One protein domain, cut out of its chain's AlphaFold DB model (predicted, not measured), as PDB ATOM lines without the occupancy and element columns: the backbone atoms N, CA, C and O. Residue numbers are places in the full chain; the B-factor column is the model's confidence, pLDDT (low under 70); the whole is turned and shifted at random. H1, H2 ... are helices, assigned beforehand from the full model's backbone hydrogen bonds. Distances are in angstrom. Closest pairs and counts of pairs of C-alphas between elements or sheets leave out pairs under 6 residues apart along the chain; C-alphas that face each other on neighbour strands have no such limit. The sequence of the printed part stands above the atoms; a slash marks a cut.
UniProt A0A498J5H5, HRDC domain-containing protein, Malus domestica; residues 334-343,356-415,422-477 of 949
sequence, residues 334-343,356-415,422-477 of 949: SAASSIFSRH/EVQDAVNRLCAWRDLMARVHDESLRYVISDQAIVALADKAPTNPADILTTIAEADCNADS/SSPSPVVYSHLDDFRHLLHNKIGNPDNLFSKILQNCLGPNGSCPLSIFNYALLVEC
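This is residues 334 to 343, 356 to 415 and 422 to 477 of the 949 residues of the protein "HRDC domain-containing protein" of Malus domestica (UniProt A0A498J5H5). A long helix, H2, runs through the middle; H1, H4 and H7 pack round its residues 357 to 365, and H5 packs on H4. H8, H9 and the loop of residues 459 to 470 lie at the other end. The printed part has 126 residues, with nine named helices, H1 to H9 in order along the chain, which hold 88 of these residues, and no named strand; its class is all helix. The whole is compact, with radius of gyration of the C-alphas 14.2 A and spans of 37 by 34 by 29 A.

H1, residues 334 to 343, touches residues 361 to 365 alone of the hub H2, residues 356 to 375, closest at C-alphas 336 and 362, 5.6 A. H3, residues 379 to 382, touches H2 at its residues 368 to 372 alone, closest at C-alphas 379 and 372, 5.7 A. H4, residues 385 to 394, touches H2 at its residues 357 to 365 alone, at a steep tilt of 43 degrees, opposite ways, closest at C-alphas 392 and 357, 5.3 A. H5, residues 399 to 411, touches H4, closest at C-alphas 406 and 387, 4.8 A. H6, residues 426 to 430, touches no helix. H7, residues 432 to 440, touches H2 at its residues 360 to 364 alone, at a shallow tilt of 24 degrees, closest at C-alphas 439 and 360, 6.1 A. H8, residues 447 to 458, only just touches H9, residues 471 to 475, with 3 pairs within 8 A, closest at C-alphas 454 and 474, 6.6 A. Packing is mostly crossed, with 1 of 4 tilts shallow. Every O i to N i+4 pair is within hydrogen-bond range except in H7, 3 of 5; H3 is too short for one.

H1 begins at C-alpha 334 (33.545, -50.743, 111.190). H2 spans 28.2 A, H5 18.6 A and H8 17.0 A. H9 ends at C-alpha 475 (22.236, -33.423, 127.046).

C-alphas 415 and 460, the farthest apart, are 41.8 A apart. Residues 344 to 355 and 416 to 421 are not printed; each gap is 15.4 A. H8 to H9 is a long link. Confidence is under 70 at residues 412 to 415, 422, 441 to 448, 459 to 463 and 476 to 477.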
ATOM      1  N   SER A 334      33.840 -49.905 112.362       88.50
ATOM      2  CA  SER A 334      33.545 -50.743 111.190       88.50
ATOM      3  C   SER A 334      33.860 -49.982 109.911       88.50
ATOM      4  O   SER A 334      34.363 -50.563 108.947       88.50
ATOM      5  N   ALA A 335      33.635 -48.668 109.924       88.62
ATOM      6  CA  ALA A 335      33.970 -47.796 108.814       88.62
ATOM      7  C   ALA A 335      35.491 -47.739 108.584       88.62
ATOM      8  O   ALA A 335      35.941 -47.964 107.461       88.62
ATOM      9  N   ALA A 336      36.289 -47.556 109.642       89.81
ATOM     10  CA  ALA A 336      37.748 -47.620 109.559       89.81
ATOM     11  C   ALA A 336      38.225 -48.995 109.058       89.81
ATOM     12  O   ALA A 336      39.006 -49.077 108.112       89.81
ATOM     13  N   SER A 337      37.675 -50.083 109.605       88.69
ATOM     14  CA  SER A 337      37.987 -51.456 109.182       88.69
ATOM     15  C   SER A 337      37.693 -51.698 107.696       88.69
ATOM     16  O   SER A 337      38.489 -52.332 107.004       88.69
ATOM     17  N   SER A 338      36.572 -51.173 107.194       88.50
ATOM     18  CA  SER A 338      36.181 -51.244 105.779       88.50
ATOM     19  C   SER A 338      37.106 -50.423 104.872       88.50
ATOM     20  O   SER A 338      37.433 -50.843 103.756       88.50
ATOM     21  N   ILE A 339      37.552 -49.251 105.336       88.75
ATOM     22  CA  ILE A 339      38.549 -48.437 104.632       88.75
ATOM     23  C   ILE A 339      39.864 -49.212 104.540       88.75
ATOM     24  O   ILE A 339      40.376 -49.384 103.432       88.75
ATOM     25  N   PHE A 340      40.354 -49.769 105.651       87.19
ATOM     26  CA  PHE A 340      41.573 -50.577 105.661       87.19
ATOM     27  C   PHE A 340      41.454 -51.800 104.750       87.19
ATOM     28  O   PHE A 340      42.355 -52.053 103.957       87.19
ATOM     29  N   SER A 341      40.337 -52.536 104.776       82.25
ATOM     30  CA  SER A 341      40.190 -53.742 103.953       82.25
ATOM     31  C   SER A 341      40.170 -53.458 102.450       82.25
ATOM     32  O   SER A 341      40.614 -54.299 101.669       82.25
ATOM     33  N   ARG A 342      39.642 -52.301 102.026       80.94
ATOM     34  CA  ARG A 342      39.634 -51.892 100.612       80.94
ATOM     35  C   ARG A 342      40.986 -51.345 100.166       80.94
ATOM     36  O   ARG A 342      41.455 -51.718  99.094       80.94
ATOM     37  N   HIS A 343      41.631 -50.526 100.994       71.25
ATOM     38  CA  HIS A 343      42.898 -49.880 100.641       71.25
ATOM     39  C   HIS A 343      44.103 -50.829 100.756       71.25
ATOM     40  O   HIS A 343      45.016 -50.733  99.947       71.25
ATOM     41  N   GLU A 356      50.685 -44.090 112.071       82.38
ATOM     42  CA  GLU A 356      50.172 -42.723 112.129       82.38
ATOM     43  C   GLU A 356      48.962 -42.514 111.210       82.38
ATOM     44  O   GLU A 356      47.972 -41.918 111.633       82.38
ATOM     45  N   VAL A 357      49.005 -43.042 109.981       84.62
ATOM     46  CA  VAL A 357      47.883 -42.961 109.032       84.62
ATOM     47  C   VAL A 357      46.714 -43.813 109.524       84.62
ATOM     48  O   VAL A 357      45.570 -43.363 109.494       84.62
ATOM     49  N   GLN A 358      46.974 -45.014 110.052       86.56
ATOM     50  CA  GLN A 358      45.917 -45.859 110.624       86.56
ATOM     51  C   GLN A 358      45.211 -45.169 111.799       86.56
ATOM     52  O   GLN A 358      43.985 -45.178 111.903       86.56
ATOM     53  N   ASP A 359      45.985 -44.549 112.681       86.81
ATOM     54  CA  ASP A 359      45.482 -43.808 113.834       86.81
ATOM     55  C   ASP A 359      44.686 -42.556 113.411       86.81
ATOM     56  O   ASP A 359      43.598 -42.303 113.935       86.81
ATOM     57  N   ALA A 360      45.144 -41.830 112.384       88.50
ATOM     58  CA  ALA A 360      44.397 -40.724 111.786       88.50
ATOM     59  C   ALA A 360      43.064 -41.182 111.165       88.50
ATOM     60  O   ALA A 360      42.031 -40.568 111.436       88.50
ATOM     61  N   VAL A 361      43.049 -42.287 110.409       91.12
ATOM     62  CA  VAL A 361      41.817 -42.870 109.844       91.12
ATOM     63  C   VAL A 361      40.835 -43.250 110.952       91.12
ATOM     64  O   VAL A 361      39.655 -42.914 110.858       91.12
ATOM     65  N   ASN A 362      41.298 -43.894 112.027       89.94
ATOM     66  CA  ASN A 362      40.442 -44.247 113.163       89.94
ATOM     67  C   ASN A 362      39.813 -43.003 113.809       89.94
ATOM     68  O   ASN A 362      38.603 -42.974 114.032       89.94
ATOM     69  N   ARG A 363      40.604 -41.949 114.062       89.75
ATOM     70  CA  ARG A 363      40.098 -40.685 114.624       89.75
ATOM     71  C   ARG A 363      39.092 -39.991 113.712       89.75
ATOM     72  O   ARG A 363      38.058 -39.539 114.195       89.75
ATOM     73  N   LEU A 364      39.379 -39.911 112.413       92.81
ATOM     74  CA  LEU A 364      38.495 -39.285 111.428       92.81
ATOM     75  C   LEU A 364      37.182 -40.062 111.275       92.81
ATOM     76  O   LEU A 364      36.118 -39.452 111.236       92.81
ATOM     77  N   CYS A 365      37.228 -41.396 111.253       93.75
ATOM     78  CA  CYS A 365      36.028 -42.233 111.227       93.75
ATOM     79  C   CYS A 365      35.179 -42.067 112.489       93.75
ATOM     80  O   CYS A 365      33.955 -41.983 112.396       93.75
ATOM     81  N   ALA A 366      35.819 -41.996 113.654       91.62
ATOM     82  CA  ALA A 366      35.131 -41.807 114.920       91.62
ATOM     83  C   ALA A 366      34.495 -40.407 115.027       91.62
ATOM     84  O   ALA A 366      33.347 -40.278 115.453       91.62
ATOM     85  N   TRP A 367      35.191 -39.363 114.563       92.75
ATOM     86  CA  TRP A 367      34.617 -38.022 114.412       92.75
ATOM     87  C   TRP A 367      33.449 -38.005 113.417       92.75
ATOM     88  O   TRP A 367      32.410 -37.412 113.702       92.75
ATOM     89  N   ARG A 368      33.583 -38.700 112.278       94.75
ATOM     90  CA  ARG A 368      32.526 -38.809 111.264       94.75
ATOM     91  C   ARG A 368      31.258 -39.444 111.831       94.75
ATOM     92  O   ARG A 368      30.185 -38.904 111.595       94.75
ATOM     93  N   ASP A 369      31.372 -40.552 112.567       93.62
ATOM     94  CA  ASP A 369      30.225 -41.194 113.233       93.62
ATOM     95  C   ASP A 369      29.556 -40.240 114.233       93.62
ATOM     96  O   ASP A 369      28.336 -40.081 114.216       93.62
ATOM     97  N   LEU A 370      30.351 -39.532 115.042       90.75
ATOM     98  CA  LEU A 370      29.826 -38.558 115.994       90.75
ATOM     99  C   LEU A 370      29.042 -37.440 115.297       90.75
ATOM    100  O   LEU A 370      27.911 -37.144 115.679       90.75
ATOM    101  N   MET A 371      29.624 -36.824 114.267       90.88
ATOM    102  CA  MET A 371      28.981 -35.730 113.537       90.88
ATOM    103  C   MET A 371      27.751 -36.197 112.763       90.88
ATOM    104  O   MET A 371      26.739 -35.499 112.752       90.88
ATOM    105  N   ALA A 372      27.795 -37.395 112.183       92.62
ATOM    106  CA  ALA A 372      26.648 -38.014 111.533       92.62
ATOM    107  C   ALA A 372      25.466 -38.157 112.504       92.62
ATOM    108  O   ALA A 372      24.341 -37.784 112.178       92.62
ATOM    109  N   ARG A 373      25.723 -38.585 113.745       91.69
ATOM    110  CA  ARG A 373      24.691 -38.691 114.787       91.69
ATOM    111  C   ARG A 373      24.166 -37.333 115.246       91.69
ATOM    112  O   ARG A 373      22.952 -37.158 115.340       91.69
ATOM    113  N   VAL A 374      25.062 -36.378 115.517       88.06
ATOM    114  CA  VAL A 374      24.715 -35.026 116.003       88.06
ATOM    115  C   VAL A 374      23.862 -34.253 114.991       88.06
ATOM    116  O   VAL A 374      22.951 -33.527 115.395       88.06
ATOM    117  N   HIS A 375      24.139 -34.401 113.695       88.19
ATOM    118  CA  HIS A 375      23.437 -33.667 112.632       88.19
ATOM    119  C   HIS A 375      22.335 -34.475 111.943       88.19
ATOM    120  O   HIS A 375      21.625 -33.937 111.095       88.19
ATOM    121  N   ASP A 376      22.164 -35.743 112.326       91.44
ATOM    122  CA  ASP A 376      21.320 -36.705 111.618       91.44
ATOM    123  C   ASP A 376      21.663 -36.754 110.121       91.44
ATOM    124  O   ASP A 376      20.857 -36.466 109.248       91.44
ATOM    125  N   GLU A 377      22.904 -37.075 109.797       91.88
ATOM    126  CA  GLU A 377      23.371 -37.170 108.419       91.88
ATOM    127  C   GLU A 377      24.007 -38.534 108.177       91.88
ATOM    128  O   GLU A 377      24.495 -39.176 109.107       91.88
ATOM    129  N   SER A 378      24.020 -39.000 106.928       93.56
ATOM    130  CA  SER A 378      24.744 -40.234 106.621       93.56
ATOM    131  C   SER A 378      26.248 -40.023 106.770       93.56
ATOM    132  O   SER A 378      26.769 -38.926 106.544       93.56
ATOM    133  N   LEU A 379      26.979 -41.101 107.068       93.94
ATOM    134  CA  LEU A 379      28.444 -41.063 107.128       93.94
ATOM    135  C   LEU A 379      29.031 -40.463 105.838       93.94
ATOM    136  O   LEU A 379      29.871 -39.569 105.893       93.94
ATOM    137  N   ARG A 380      28.534 -40.911 104.676       92.06
ATOM    138  CA  ARG A 380      29.009 -40.451 103.365       92.06
ATOM    139  C   ARG A 380      28.747 -38.961 103.135       92.06
ATOM    140  O   ARG A 380      29.604 -38.311 102.550       92.06
ATOM    141  N   TYR A 381      27.603 -38.432 103.576       91.38
ATOM    142  CA  TYR A 381      27.310 -37.003 103.446       91.38
ATOM    143  C   TYR A 381      28.222 -36.146 104.331       91.38
ATOM    144  O   TYR A 381      28.643 -35.075 103.903       91.38
ATOM    145  N   VAL A 382      28.556 -36.606 105.544       92.81
ATOM    146  CA  VAL A 382      29.472 -35.873 106.433       92.81
ATOM    147  C   VAL A 382      30.854 -35.752 105.793       92.81
ATOM    148  O   VAL A 382      31.329 -34.633 105.596       92.81
ATOM    149  N   ILE A 383      31.490 -36.878 105.464       93.25
ATOM    150  CA  ILE A 383      32.759 -36.922 104.728       93.25
ATOM    151  C   ILE A 383      32.950 -38.305 104.081       93.25
ATOM    152  O   ILE A 383      32.710 -39.346 104.711       93.25
ATOM    153  N   SER A 384      33.379 -38.328 102.816       92.62
ATOM    154  CA  SER A 384      33.571 -39.564 102.048       92.62
ATOM    155  C   SER A 384      34.742 -40.405 102.570       92.62
ATOM    156  O   SER A 384      35.640 -39.917 103.259       92.62
ATOM    157  N   ASP A 385      34.750 -41.699 102.238       92.19
ATOM    158  CA  ASP A 385      35.862 -42.587 102.603       92.19
ATOM    159  C   ASP A 385      37.175 -42.156 101.929       92.19
ATOM    160  O   ASP A 385      38.237 -42.227 102.542       92.19
ATOM    161  N   GLN A 386      37.093 -41.678 100.686       90.38
ATOM    162  CA  GLN A 386      38.220 -41.176  99.904       90.38
ATOM    163  C   GLN A 386      38.818 -39.925 100.543       90.38
ATOM    164  O   GLN A 386      40.036 -39.828 100.678       90.38
ATOM    165  N   ALA A 387      37.971 -38.998 100.993       92.50
ATOM    166  CA  ALA A 387      38.415 -37.808 101.700       92.50
ATOM    167  C   ALA A 387      39.084 -38.152 103.041       92.50
ATOM    168  O   ALA A 387      40.107 -37.559 103.369       92.50
ATOM    169  N   ILE A 388      38.581 -39.145 103.790       93.75
ATOM    170  CA  ILE A 388      39.241 -39.617 105.023       93.75
ATOM    171  C   ILE A 388      40.655 -40.123 104.736       93.75
ATOM    172  O   ILE A 388      41.587 -39.753 105.449       93.75
ATOM    173  N   VAL A 389      40.821 -40.948 103.701       91.69
ATOM    174  CA  VAL A 389      42.135 -41.489 103.326       91.69
ATOM    175  C   VAL A 389      43.068 -40.374 102.865       91.69
ATOM    176  O   VAL A 389      44.169 -40.252 103.390       91.69
ATOM    177  N   ALA A 390      42.601 -39.486 101.985       91.50
ATOM    178  CA  ALA A 390      43.399 -38.366 101.496       91.50
ATOM    179  C   ALA A 390      43.843 -37.415 102.623       91.50
ATOM    180  O   ALA A 390      44.977 -36.934 102.613       91.50
ATOM    181  N   LEU A 391      42.980 -37.155 103.610       92.94
ATOM    182  CA  LEU A 391      43.326 -36.348 104.781       92.94
ATOM    183  C   LEU A 391      44.329 -37.050 105.696       92.94
ATOM    184  O   LEU A 391      45.226 -36.386 106.214       92.94
ATOM    185  N   ALA A 392      44.189 -38.361 105.898       91.12
ATOM    186  CA  ALA A 392      45.118 -39.139 106.709       91.12
ATOM    187  C   ALA A 392      46.509 -39.224 106.060       91.12
ATOM    188  O   ALA A 392      47.507 -39.100 106.767       91.12
ATOM    189  N   ASP A 393      46.571 -39.357 104.732       89.06
ATOM    190  CA  ASP A 393      47.821 -39.436 103.972       89.06
ATOM    191  C   ASP A 393      48.531 -38.077 103.863       89.06
ATOM    192  O   ASP A 393      49.733 -37.981 104.107       89.06
ATOM    193  N   LYS A 394      47.804 -37.008 103.497       89.81
ATOM    194  CA  LYS A 394      48.391 -35.665 103.310       89.81
ATOM    195  C   LYS A 394      48.622 -34.921 104.632       89.81
ATOM    196  O   LYS A 394      49.465 -34.029 104.677       89.81
ATOM    197  N   ALA A 395      47.844 -35.232 105.673       88.62
ATOM    198  CA  ALA A 395      47.834 -34.556 106.974       88.62
ATOM    199  C   ALA A 395      47.920 -33.006 106.894       88.62
ATOM    200  O   ALA A 395      48.808 -32.398 107.500       88.62
ATOM    201  N   PRO A 396      47.017 -32.324 106.157       90.06
ATOM    202  CA  PRO A 396      47.076 -30.870 105.982       90.06
ATOM    203  C   PRO A 396      46.918 -30.106 107.308       90.06
ATOM    204  O   PRO A 396      46.211 -30.536 108.221       90.06
ATOM    205  N   THR A 397      47.584 -28.952 107.434       82.69
ATOM    206  CA  THR A 397      47.578 -28.111 108.654       82.69
ATOM    207  C   THR A 397      46.676 -26.881 108.541       82.69
ATOM    208  O   THR A 397      46.143 -26.404 109.549       82.69
ATOM    209  N   ASN A 398      46.516 -26.354 107.328       87.50
ATOM    210  CA  ASN A 398      45.748 -25.153 107.033       87.50
ATOM    211  C   ASN A 398      44.282 -25.513 106.710       87.50
ATOM    212  O   ASN A 398      44.051 -26.419 105.906       87.50
ATOM    213  N   PRO A 399      43.286 -24.797 107.269       87.69
ATOM    214  CA  PRO A 399      41.874 -24.935 106.904       87.69
ATOM    215  C   PRO A 399      41.592 -24.973 105.395       87.69
ATOM    216  O   PRO A 399      40.793 -25.793 104.952       87.69
ATOM    217  N   ALA A 400      42.264 -24.132 104.600       88.88
ATOM    218  CA  ALA A 400      42.079 -24.121 103.147       88.88
ATOM    219  C   ALA A 400      42.538 -25.438 102.497       88.88
ATOM    220  O   ALA A 400      41.831 -25.987 101.658       88.88
ATOM    221  N   ASP A 401      43.670 -25.989 102.938       90.56
ATOM    222  CA  ASP A 401      44.235 -27.225 102.387       90.56
ATOM    223  C   ASP A 401      43.387 -28.450 102.755       90.56
ATOM    224  O   ASP A 401      43.260 -29.375 101.953       90.56
ATOM    225  N   ILE A 402      42.772 -28.449 103.947       91.19
ATOM    226  CA  ILE A 402      41.802 -29.474 104.365       91.19
ATOM    227  C   ILE A 402      40.617 -29.486 103.395       91.19
ATOM    228  O   ILE A 402      40.274 -30.536 102.854       91.19
ATOM    229  N   LEU A 403      40.015 -28.320 103.143       91.69
ATOM    230  CA  LEU A 403      38.855 -28.203 102.261       91.69
ATOM    231  C   LEU A 403      39.195 -28.600 100.818       91.69
ATOM    232  O   LEU A 403      38.449 -29.364 100.209       91.69
ATOM    233  N   THR A 404      40.338 -28.144 100.300       91.81
ATOM    234  CA  THR A 404      40.824 -28.512  98.961       91.81
ATOM    235  C   THR A 404      41.076 -30.014  98.854       91.81
ATOM    236  O   THR A 404      40.648 -30.637  97.888       91.81
ATOM    237  N   THR A 405      41.693 -30.628  99.869       92.94
ATOM    238  CA  THR A 405      41.953 -32.078  99.889       92.94
ATOM    239  C   THR A 405      40.661 -32.890  99.828       92.94
ATOM    240  O   THR A 405      40.602 -33.883  99.105       92.94
ATOM    241  N   ILE A 406      39.625 -32.471 100.561       91.75
ATOM    242  CA  ILE A 406      38.313 -33.131 100.538       91.75
ATOM    243  C   ILE A 406      37.660 -32.969  99.161       91.75
ATOM    244  O   ILE A 406      37.235 -33.960  98.574       91.75
ATOM    245  N   ALA A 407      37.637 -31.748  98.618       89.94
ATOM    246  CA  ALA A 407      37.037 -31.470  97.314       89.94
ATOM    247  C   ALA A 407      37.711 -32.259  96.178       89.94
ATOM    248  O   ALA A 407      37.032 -32.840  95.337       89.94
ATOM    249  N   GLU A 408      39.046 -32.334  96.170       89.12
ATOM    250  CA  GLU A 408      39.805 -33.145  95.211       89.12
ATOM    251  C   GLU A 408      39.472 -34.639  95.329       89.12
ATOM    252  O   GLU A 408      39.293 -35.318  94.317       89.12
ATOM    253  N   ALA A 409      39.388 -35.160  96.556       87.44
ATOM    254  CA  ALA A 409      39.091 -36.568  96.798       87.44
ATOM    255  C   ALA A 409      37.672 -36.950  96.348       87.44
ATOM    256  O   ALA A 409      37.488 -38.016  95.758       87.44
ATOM    257  N   ASP A 410      36.691 -36.076  96.581       85.44
ATOM    258  CA  ASP A 410      35.299 -36.290  96.181       85.44
ATOM    259  C   ASP A 410      35.122 -36.199  94.653       85.44
ATOM    260  O   ASP A 410      34.492 -37.073  94.055       85.44
ATOM    261  N   CYS A 411      35.753 -35.217  93.993       80.06
ATOM    262  CA  CYS A 411      35.726 -35.074  92.528       80.06
ATOM    263  C   CYS A 411      36.260 -36.314  91.797       80.06
ATOM    264  O   CYS A 411      35.736 -36.693  90.751       80.06
ATOM    265  N   ASN A 412      37.286 -36.967  92.346       67.19
ATOM    266  CA  ASN A 412      37.865 -38.176  91.757       67.19
ATOM    267  C   ASN A 412      36.976 -39.423  91.932       67.19
ATOM    268  O   ASN A 412      37.197 -40.431  91.260       67.19
ATOM    269  N   ALA A 413      35.986 -39.380  92.831       63.16
ATOM    270  CA  ALA A 413      35.095 -40.500  93.132       63.16
ATOM    271  C   ALA A 413      33.739 -40.420  92.401       63.16
ATOM    272  O   ALA A 413      33.137 -41.459  92.110       63.16
ATOM    273  N   ASP A 414      33.252 -39.216  92.089       52.28
ATOM    274  CA  ASP A 414      31.901 -38.992  91.567       52.28
ATOM    275  C   ASP A 414      31.826 -39.018  90.029       52.28
ATOM    276  O   ASP A 414      31.744 -37.999  89.350       52.28
ATOM    277  N   SER A 415      31.762 -40.227  89.466       49.00
ATOM    278  CA  SER A 415      31.251 -40.473  88.102       49.00
ATOM    279  C   SER A 415      29.856 -41.122  88.086       49.00
ATOM    280  O   SER A 415      29.324 -41.419  87.019       49.00
ATOM    281  N   SER A 422      27.102 -29.677  97.736       67.50
ATOM    282  CA  SER A 422      28.362 -28.974  97.984       67.50
ATOM    283  C   SER A 422      29.390 -29.928  98.594       67.50
ATOM    284  O   SER A 422      29.159 -30.438  99.694       67.50
ATOM    285  N   SER A 423      30.521 -30.127  97.917       78.81
ATOM    286  CA  SER A 423      31.745 -30.648  98.533       78.81
ATOM    287  C   SER A 423      32.711 -29.483  98.802       78.81
ATOM    288  O   SER A 423      32.877 -28.624  97.928       78.81
ATOM    289  N   PRO A 424      33.344 -29.407  99.986       85.50
ATOM    290  CA  PRO A 424      33.107 -30.224 101.182       85.50
ATOM    291  C   PRO A 424      31.713 -30.008 101.790       85.50
ATOM    292  O   PRO A 424      31.057 -28.996 101.529       85.50
ATOM    293  N   SER A 425      31.247 -30.946 102.617       87.12
ATOM    294  CA  SER A 425      29.915 -30.846 103.221       87.12
ATOM    295  C   SER A 425      29.802 -29.632 104.165       87.12
ATOM    296  O   SER A 425      30.780 -29.256 104.820       87.12
ATOM    297  N   PRO A 426      28.613 -29.019 104.331       85.38
ATOM    298  CA  PRO A 426      28.439 -27.910 105.275       85.38
ATOM    299  C   PRO A 426      28.701 -28.304 106.744       85.38
ATOM    300  O   PRO A 426      28.989 -27.439 107.577       85.38
ATOM    301  N   VAL A 427      28.645 -29.605 107.065       87.38
ATOM    302  CA  VAL A 427      29.050 -30.145 108.373       87.38
ATOM    303  C   VAL A 427      30.550 -29.936 108.581       87.38
ATOM    304  O   VAL A 427      30.948 -29.398 109.611       87.38
ATOM    305  N   VAL A 428      31.378 -30.262 107.581       88.94
ATOM    306  CA  VAL A 428      32.833 -30.035 107.627       88.94
ATOM    307  C   VAL A 428      33.151 -28.555 107.832       88.94
ATOM    308  O   VAL A 428      33.954 -28.224 108.700       88.94
ATOM    309  N   TYR A 429      32.482 -27.651 107.109       85.81
ATOM    310  CA  TYR A 429      32.681 -26.205 107.285       85.81
ATOM    311  C   TYR A 429      32.371 -25.725 108.710       85.81
ATOM    312  O   TYR A 429      33.065 -24.856 109.235       85.81
ATOM    313  N   SER A 430      31.342 -26.292 109.347       82.62
ATOM    314  CA  SER A 430      30.919 -25.903 110.700       82.62
ATOM    315  C   SER A 430      31.859 -26.420 111.796       82.62
ATOM    316  O   SER A 430      31.892 -25.853 112.887       82.62
ATOM    317  N   HIS A 431      32.630 -27.468 111.499       86.19
ATOM    318  CA  HIS A 431      33.485 -28.197 112.446       86.19
ATOM    319  C   HIS A 431      34.953 -28.252 111.990       86.19
ATOM    320  O   HIS A 431      35.712 -29.139 112.369       86.19
ATOM    321  N   LEU A 432      35.382 -27.284 111.177       86.69
ATOM    322  CA  LEU A 432      36.718 -27.264 110.573       86.69
ATOM    323  C   LEU A 432      37.849 -27.181 111.616       86.69
ATOM    324  O   LEU A 432      38.937 -27.717 111.404       86.69
ATOM    325  N   ASP A 433      37.575 -26.551 112.763       84.06
ATOM    326  CA  ASP A 433      38.512 -26.441 113.887       84.06
ATOM    327  C   ASP A 433      38.874 -27.821 114.486       84.06
ATOM    328  O   ASP A 433      39.999 -28.004 114.965       84.06
ATOM    329  N   ASP A 434      37.985 -28.820 114.392       87.25
ATOM    330  CA  ASP A 434      38.217 -30.169 114.930       87.25
ATOM    331  C   ASP A 434      39.338 -30.904 114.180       87.25
ATOM    332  O   ASP A 434      40.143 -31.619 114.785       87.25
ATOM    333  N   PHE A 435      39.455 -30.688 112.865       87.38
ATOM    334  CA  PHE A 435      40.420 -31.384 112.005       87.38
ATOM    335  C   PHE A 435      41.874 -31.095 112.381       87.38
ATOM    336  O   PHE A 435      42.724 -31.981 112.279       87.38
ATOM    337  N   ARG A 436      42.168 -29.896 112.899       80.12
ATOM    338  CA  ARG A 436      43.515 -29.554 113.387       80.12
ATOM    339  C   ARG A 436      43.929 -30.477 114.531       80.12
ATOM    340  O   ARG A 436      45.078 -30.908 114.594       80.12
ATOM    341  N   HIS A 437      42.989 -30.809 115.416       79.88
ATOM    342  CA  HIS A 437      43.216 -31.744 116.513       79.88
ATOM    343  C   HIS A 437      43.216 -33.204 116.042       79.88
ATOM    344  O   HIS A 437      44.008 -33.991 116.549       79.88
ATOM    345  N   LEU A 438      42.386 -33.573 115.066       85.88
ATOM    346  CA  LEU A 438      42.312 -34.950 114.563       85.88
ATOM    347  C   LEU A 438      43.556 -35.369 113.762       85.88
ATOM    348  O   LEU A 438      43.955 -36.530 113.833       85.88
ATOM    349  N   LEU A 439      44.178 -34.445 113.025       85.00
ATOM    350  CA  LEU A 439      45.320 -34.747 112.155       85.00
ATOM    351  C   LEU A 439      46.681 -34.608 112.858       85.00
ATOM    352  O   LEU A 439      47.572 -35.408 112.596       85.00
ATOM    353  N   HIS A 440      46.845 -33.639 113.770       71.88
ATOM    354  CA  HIS A 440      48.179 -33.247 114.267       71.88
ATOM    355  C   HIS A 440      48.461 -33.550 115.742       71.88
ATOM    356  O   HIS A 440      49.620 -33.518 116.159       71.88
ATOM    357  N   ASN A 441      47.454 -33.836 116.573       58.94
ATOM    358  CA  ASN A 441      47.706 -34.023 118.004       58.94
ATOM    359  C   ASN A 441      48.197 -35.434 118.355       58.94
ATOM    360  O   ASN A 441      47.454 -36.405 118.255       58.94
ATOM    361  N   LYS A 442      49.391 -35.504 118.960       55.50
ATOM    362  CA  LYS A 442      49.839 -36.603 119.839       55.50
ATOM    363  C   LYS A 442      49.243 -36.472 121.254       55.50
ATOM    364  O   LYS A 442      49.963 -36.573 122.246       55.50
ATOM    365  N   ILE A 443      47.956 -36.148 121.380       43.31
ATOM    366  CA  ILE A 443      47.323 -35.974 122.697       43.31
ATOM    367  C   ILE A 443      46.782 -37.321 123.181       43.31
ATOM    368  O   ILE A 443      46.126 -38.042 122.437       43.31
ATOM    369  N   GLY A 444      47.089 -37.651 124.438       55.22
ATOM    370  CA  GLY A 444      46.604 -38.850 125.118       55.22
ATOM    371  C   GLY A 444      45.076 -38.948 125.216       55.22
ATOM    372  O   GLY A 444      44.359 -37.993 124.952       55.22
ATOM    373  N   ASN A 445      44.631 -40.141 125.624       55.25
ATOM    374  CA  ASN A 445      43.258 -40.656 125.716       55.25
ATOM    375  C   ASN A 445      42.192 -40.000 124.786       55.25
ATOM    376  O   ASN A 445      41.710 -38.908 125.108       55.25
ATOM    377  N   PRO A 446      41.731 -40.677 123.708       56.91
ATOM    378  CA  PRO A 446      40.686 -40.173 122.801       56.91
ATOM    379  C   PRO A 446      39.389 -39.727 123.503       56.91
ATOM    380  O   PRO A 446      38.710 -38.834 122.995       56.91
ATOM    381  N   ASP A 447      39.086 -40.257 124.695       60.16
ATOM    382  CA  ASP A 447      37.941 -39.853 125.534       60.16
ATOM    383  C   ASP A 447      37.875 -38.332 125.789       60.16
ATOM    384  O   ASP A 447      36.794 -37.732 125.833       60.16
ATOM    385  N   ASN A 448      39.036 -37.679 125.919       65.94
ATOM    386  CA  ASN A 448      39.117 -36.242 126.191       65.94
ATOM    387  C   ASN A 448      38.804 -35.389 124.952       65.94
ATOM    388  O   ASN A 448      38.322 -34.263 125.090       65.94
ATOM    389  N   LEU A 449      39.056 -35.911 123.746       70.94
ATOM    390  CA  LEU A 449      38.794 -35.201 122.494       70.94
ATOM    391  C   LEU A 449      37.293 -35.182 122.179       70.94
ATOM    392  O   LEU A 449      36.743 -34.114 121.926       70.94
ATOM    393  N   PHE A 450      36.621 -36.334 122.276       74.88
ATOM    394  CA  PHE A 450      35.174 -36.444 122.049       74.88
ATOM    395  C   PHE A 450      34.369 -35.581 123.015       74.88
ATOM    396  O   PHE A 450      33.483 -34.839 122.595       74.88
ATOM    397  N   SER A 451      34.729 -35.619 124.298       75.81
ATOM    398  CA  SER A 451      34.077 -34.805 125.326       75.81
ATOM    399  C   SER A 451      34.208 -33.308 125.026       75.81
ATOM    400  O   SER A 451      33.248 -32.558 125.177       75.81
ATOM    401  N   LYS A 452      35.376 -32.871 124.532       77.31
ATOM    402  CA  LYS A 452      35.608 -31.475 124.141       77.31
ATOM    403  C   LYS A 452      34.803 -31.075 122.899       77.31
ATOM    404  O   LYS A 452      34.234 -29.989 122.882       77.31
ATOM    405  N   ILE A 453      34.717 -31.945 121.889       79.62
ATOM    406  CA  ILE A 453      33.915 -31.702 120.676       79.62
ATOM    407  C   ILE A 453      32.423 -31.590 121.032       79.62
ATOM    408  O   ILE A 453      31.754 -30.650 120.606       79.62
ATOM    409  N   LEU A 454      31.908 -32.487 121.877       79.25
ATOM    410  CA  LEU A 454      30.520 -32.432 122.352       79.25
ATOM    411  C   LEU A 454      30.236 -31.158 123.166       79.25
ATOM    412  O   LEU A 454      29.209 -30.513 122.961       79.25
ATOM    413  N   GLN A 455      31.166 -30.732 124.027       76.00
ATOM    414  CA  GLN A 455      31.050 -29.454 124.742       76.00
ATOM    415  C   GLN A 455      31.041 -28.247 123.796       76.00
ATOM    416  O   GLN A 455      30.256 -27.320 123.997       76.00
ATOM    417  N   ASN A 456      31.856 -28.264 122.736       75.44
ATOM    418  CA  ASN A 456      31.844 -27.218 121.709       75.44
ATOM    419  C   ASN A 456      30.494 -27.150 120.974       75.44
ATOM    420  O   ASN A 456      30.070 -26.064 120.573       75.44
ATOM    421  N   CYS A 457      29.796 -28.281 120.833       77.88
ATOM    422  CA  CYS A 457      28.450 -28.319 120.263       77.88
ATOM    423  C   CYS A 457      27.402 -27.668 121.191       77.88
ATOM    424  O   CYS A 457      26.492 -27.020 120.686       77.88
ATOM    425  N   LEU A 458      27.546 -27.797 122.519       71.38
ATOM    426  CA  LEU A 458      26.578 -27.372 123.553       71.38
ATOM    427  C   LEU A 458      26.729 -25.934 124.081       71.38
ATOM    428  O   LEU A 458      25.848 -25.453 124.794       71.38
ATOM    429  N   GLY A 459      27.854 -25.260 123.823       60.31
ATOM    430  CA  GLY A 459      28.154 -23.958 124.431       60.31
ATOM    431  C   GLY A 459      27.150 -22.838 124.081       60.31
ATOM    432  O   GLY A 459      26.413 -22.942 123.105       60.31
ATOM    433  N   PRO A 460      27.161 -21.698 124.803       50.41
ATOM    434  CA  PRO A 460      26.284 -20.546 124.527       50.41
ATOM    435  C   PRO A 460      26.467 -19.931 123.122       50.41
ATOM    436  O   PRO A 460      25.591 -19.214 122.648       50.41
ATOM    437  N   ASN A 461      27.578 -20.255 122.443       56.00
ATOM    438  CA  ASN A 461      27.878 -19.950 121.036       56.00
ATOM    439  C   ASN A 461      28.086 -21.233 120.195       56.00
ATOM    440  O   ASN A 461      28.870 -21.219 119.242       56.00
ATOM    441  N   GLY A 462      27.483 -22.353 120.602       62.09
ATOM    442  CA  GLY A 462      27.723 -23.683 120.043       62.09
ATOM    443  C   GLY A 462      27.425 -23.779 118.546       62.09
ATOM    444  O   GLY A 462      26.599 -23.044 118.000       62.09
ATOM    445  N   SER A 463      28.112 -24.699 117.869       64.88
ATOM    446  CA  SER A 463      27.939 -24.944 116.429       64.88
ATOM    447  C   SER A 463      26.667 -25.738 116.092       64.88
ATOM    448  O   SER A 463      26.321 -25.863 114.916       64.88
ATOM    449  N   CYS A 464      25.960 -26.277 117.097       71.38
ATOM    450  CA  CYS A 464      24.841 -27.202 116.908       71.38
ATOM    451  C   CYS A 464      23.649 -26.864 117.828       71.38
ATOM    452  O   CYS A 464      23.784 -26.921 119.047       71.38
ATOM    453  N   PRO A 465      22.458 -26.562 117.286       71.25
ATOM    454  CA  PRO A 465      21.231 -26.506 118.070       71.25
ATOM    455  C   PRO A 465      20.795 -27.894 118.541       71.25
ATOM    456  O   PRO A 465      21.038 -28.906 117.873       71.25
ATOM    457  N   LEU A 466      20.082 -27.921 119.668       76.38
ATOM    458  CA  LEU A 466      19.392 -29.121 120.127       76.38
ATOM    459  C   LEU A 466      18.250 -29.465 119.161       76.38
ATOM    460  O   LEU A 466      17.463 -28.602 118.771       76.38
ATOM    461  N   SER A 467      18.163 -30.737 118.802       78.81
ATOM    462  CA  SER A 467      17.099 -31.337 118.003       78.81
ATOM    463  C   SER A 467      16.658 -32.646 118.650       78.81
ATOM    464  O   SER A 467      17.375 -33.217 119.469       78.81
ATOM    465  N   ILE A 468      15.507 -33.169 118.237       81.06
ATOM    466  CA  ILE A 468      15.007 -34.472 118.702       81.06
ATOM    467  C   ILE A 468      15.995 -35.628 118.448       81.06
ATOM    468  O   ILE A 468      15.984 -36.611 119.179       81.06
ATOM    469  N   PHE A 469      16.870 -35.504 117.443       83.81
ATOM    470  CA  PHE A 469      17.842 -36.536 117.077       83.81
ATOM    471  C   PHE A 469      19.093 -36.512 117.955       83.81
ATOM    472  O   PHE A 469      19.654 -37.564 118.261       83.81
ATOM    473  N   ASN A 470      19.541 -35.316 118.347       82.94
ATOM    474  CA  ASN A 470      20.806 -35.125 119.056       82.94
ATOM    475  C   ASN A 470      20.638 -34.791 120.540       82.94
ATOM    476  O   ASN A 470      21.628 -34.817 121.263       82.94
ATOM    477  N   TYR A 471      19.416 -34.522 121.009       83.62
ATOM    478  CA  TYR A 471      19.150 -34.137 122.393       83.62
ATOM    479  C   TYR A 471      19.713 -35.155 123.388       83.62
ATOM    480  O   TYR A 471      20.489 -34.773 124.258       83.62
ATOM    481  N   ALA A 472      19.406 -36.446 123.219       82.06
ATOM    482  CA  ALA A 472      19.926 -37.498 124.095       82.06
ATOM    483  C   ALA A 472      21.465 -37.540 124.072       82.06
ATOM    484  O   ALA A 472      22.116 -37.604 125.109       82.06
ATOM    485  N   LEU A 473      22.065 -37.412 122.886       81.69
ATOM    486  CA  LEU A 473      23.518 -37.428 122.722       81.69
ATOM    487  C   LEU A 473      24.207 -36.200 123.340       81.69
ATOM    488  O   LEU A 473      25.309 -36.316 123.855       81.69
ATOM    489  N   LEU A 474      23.598 -35.019 123.268       78.88
ATOM    490  CA  LEU A 474      24.214 -33.783 123.744       78.88
ATOM    491  C   LEU A 474      23.911 -33.535 125.232       78.88
ATOM    492  O   LEU A 474      24.801 -33.172 125.991       78.88
ATOM    493  N   VAL A 475      22.678 -33.763 125.682       72.25
ATOM    494  CA  VAL A 475      22.236 -33.423 127.046       72.25
ATOM    495  C   VAL A 475      22.493 -34.553 128.043       72.25
ATOM    496  O   VAL A 475      22.853 -34.284 129.189       72.25
ATOM    497  N   GLU A 476      22.355 -35.817 127.636       65.31
ATOM    498  CA  GLU A 476      22.528 -36.962 128.545       65.31
ATOM    499  C   GLU A 476      23.990 -37.438 128.635       65.31
ATOM    500  O   GLU A 476      24.327 -38.240 129.508       65.31
ATOM    501  N   CYS A 477      24.896 -36.905 127.805       56.66
ATOM    502  CA  CYS A 477      26.333 -37.200 127.840       56.66
ATOM    503  C   CYS A 477      27.067 -36.512 129.006       56.66
ATOM    504  O   CYS A 477      28.071 -35.823 128.823       56.66
TER     505      CYS A 477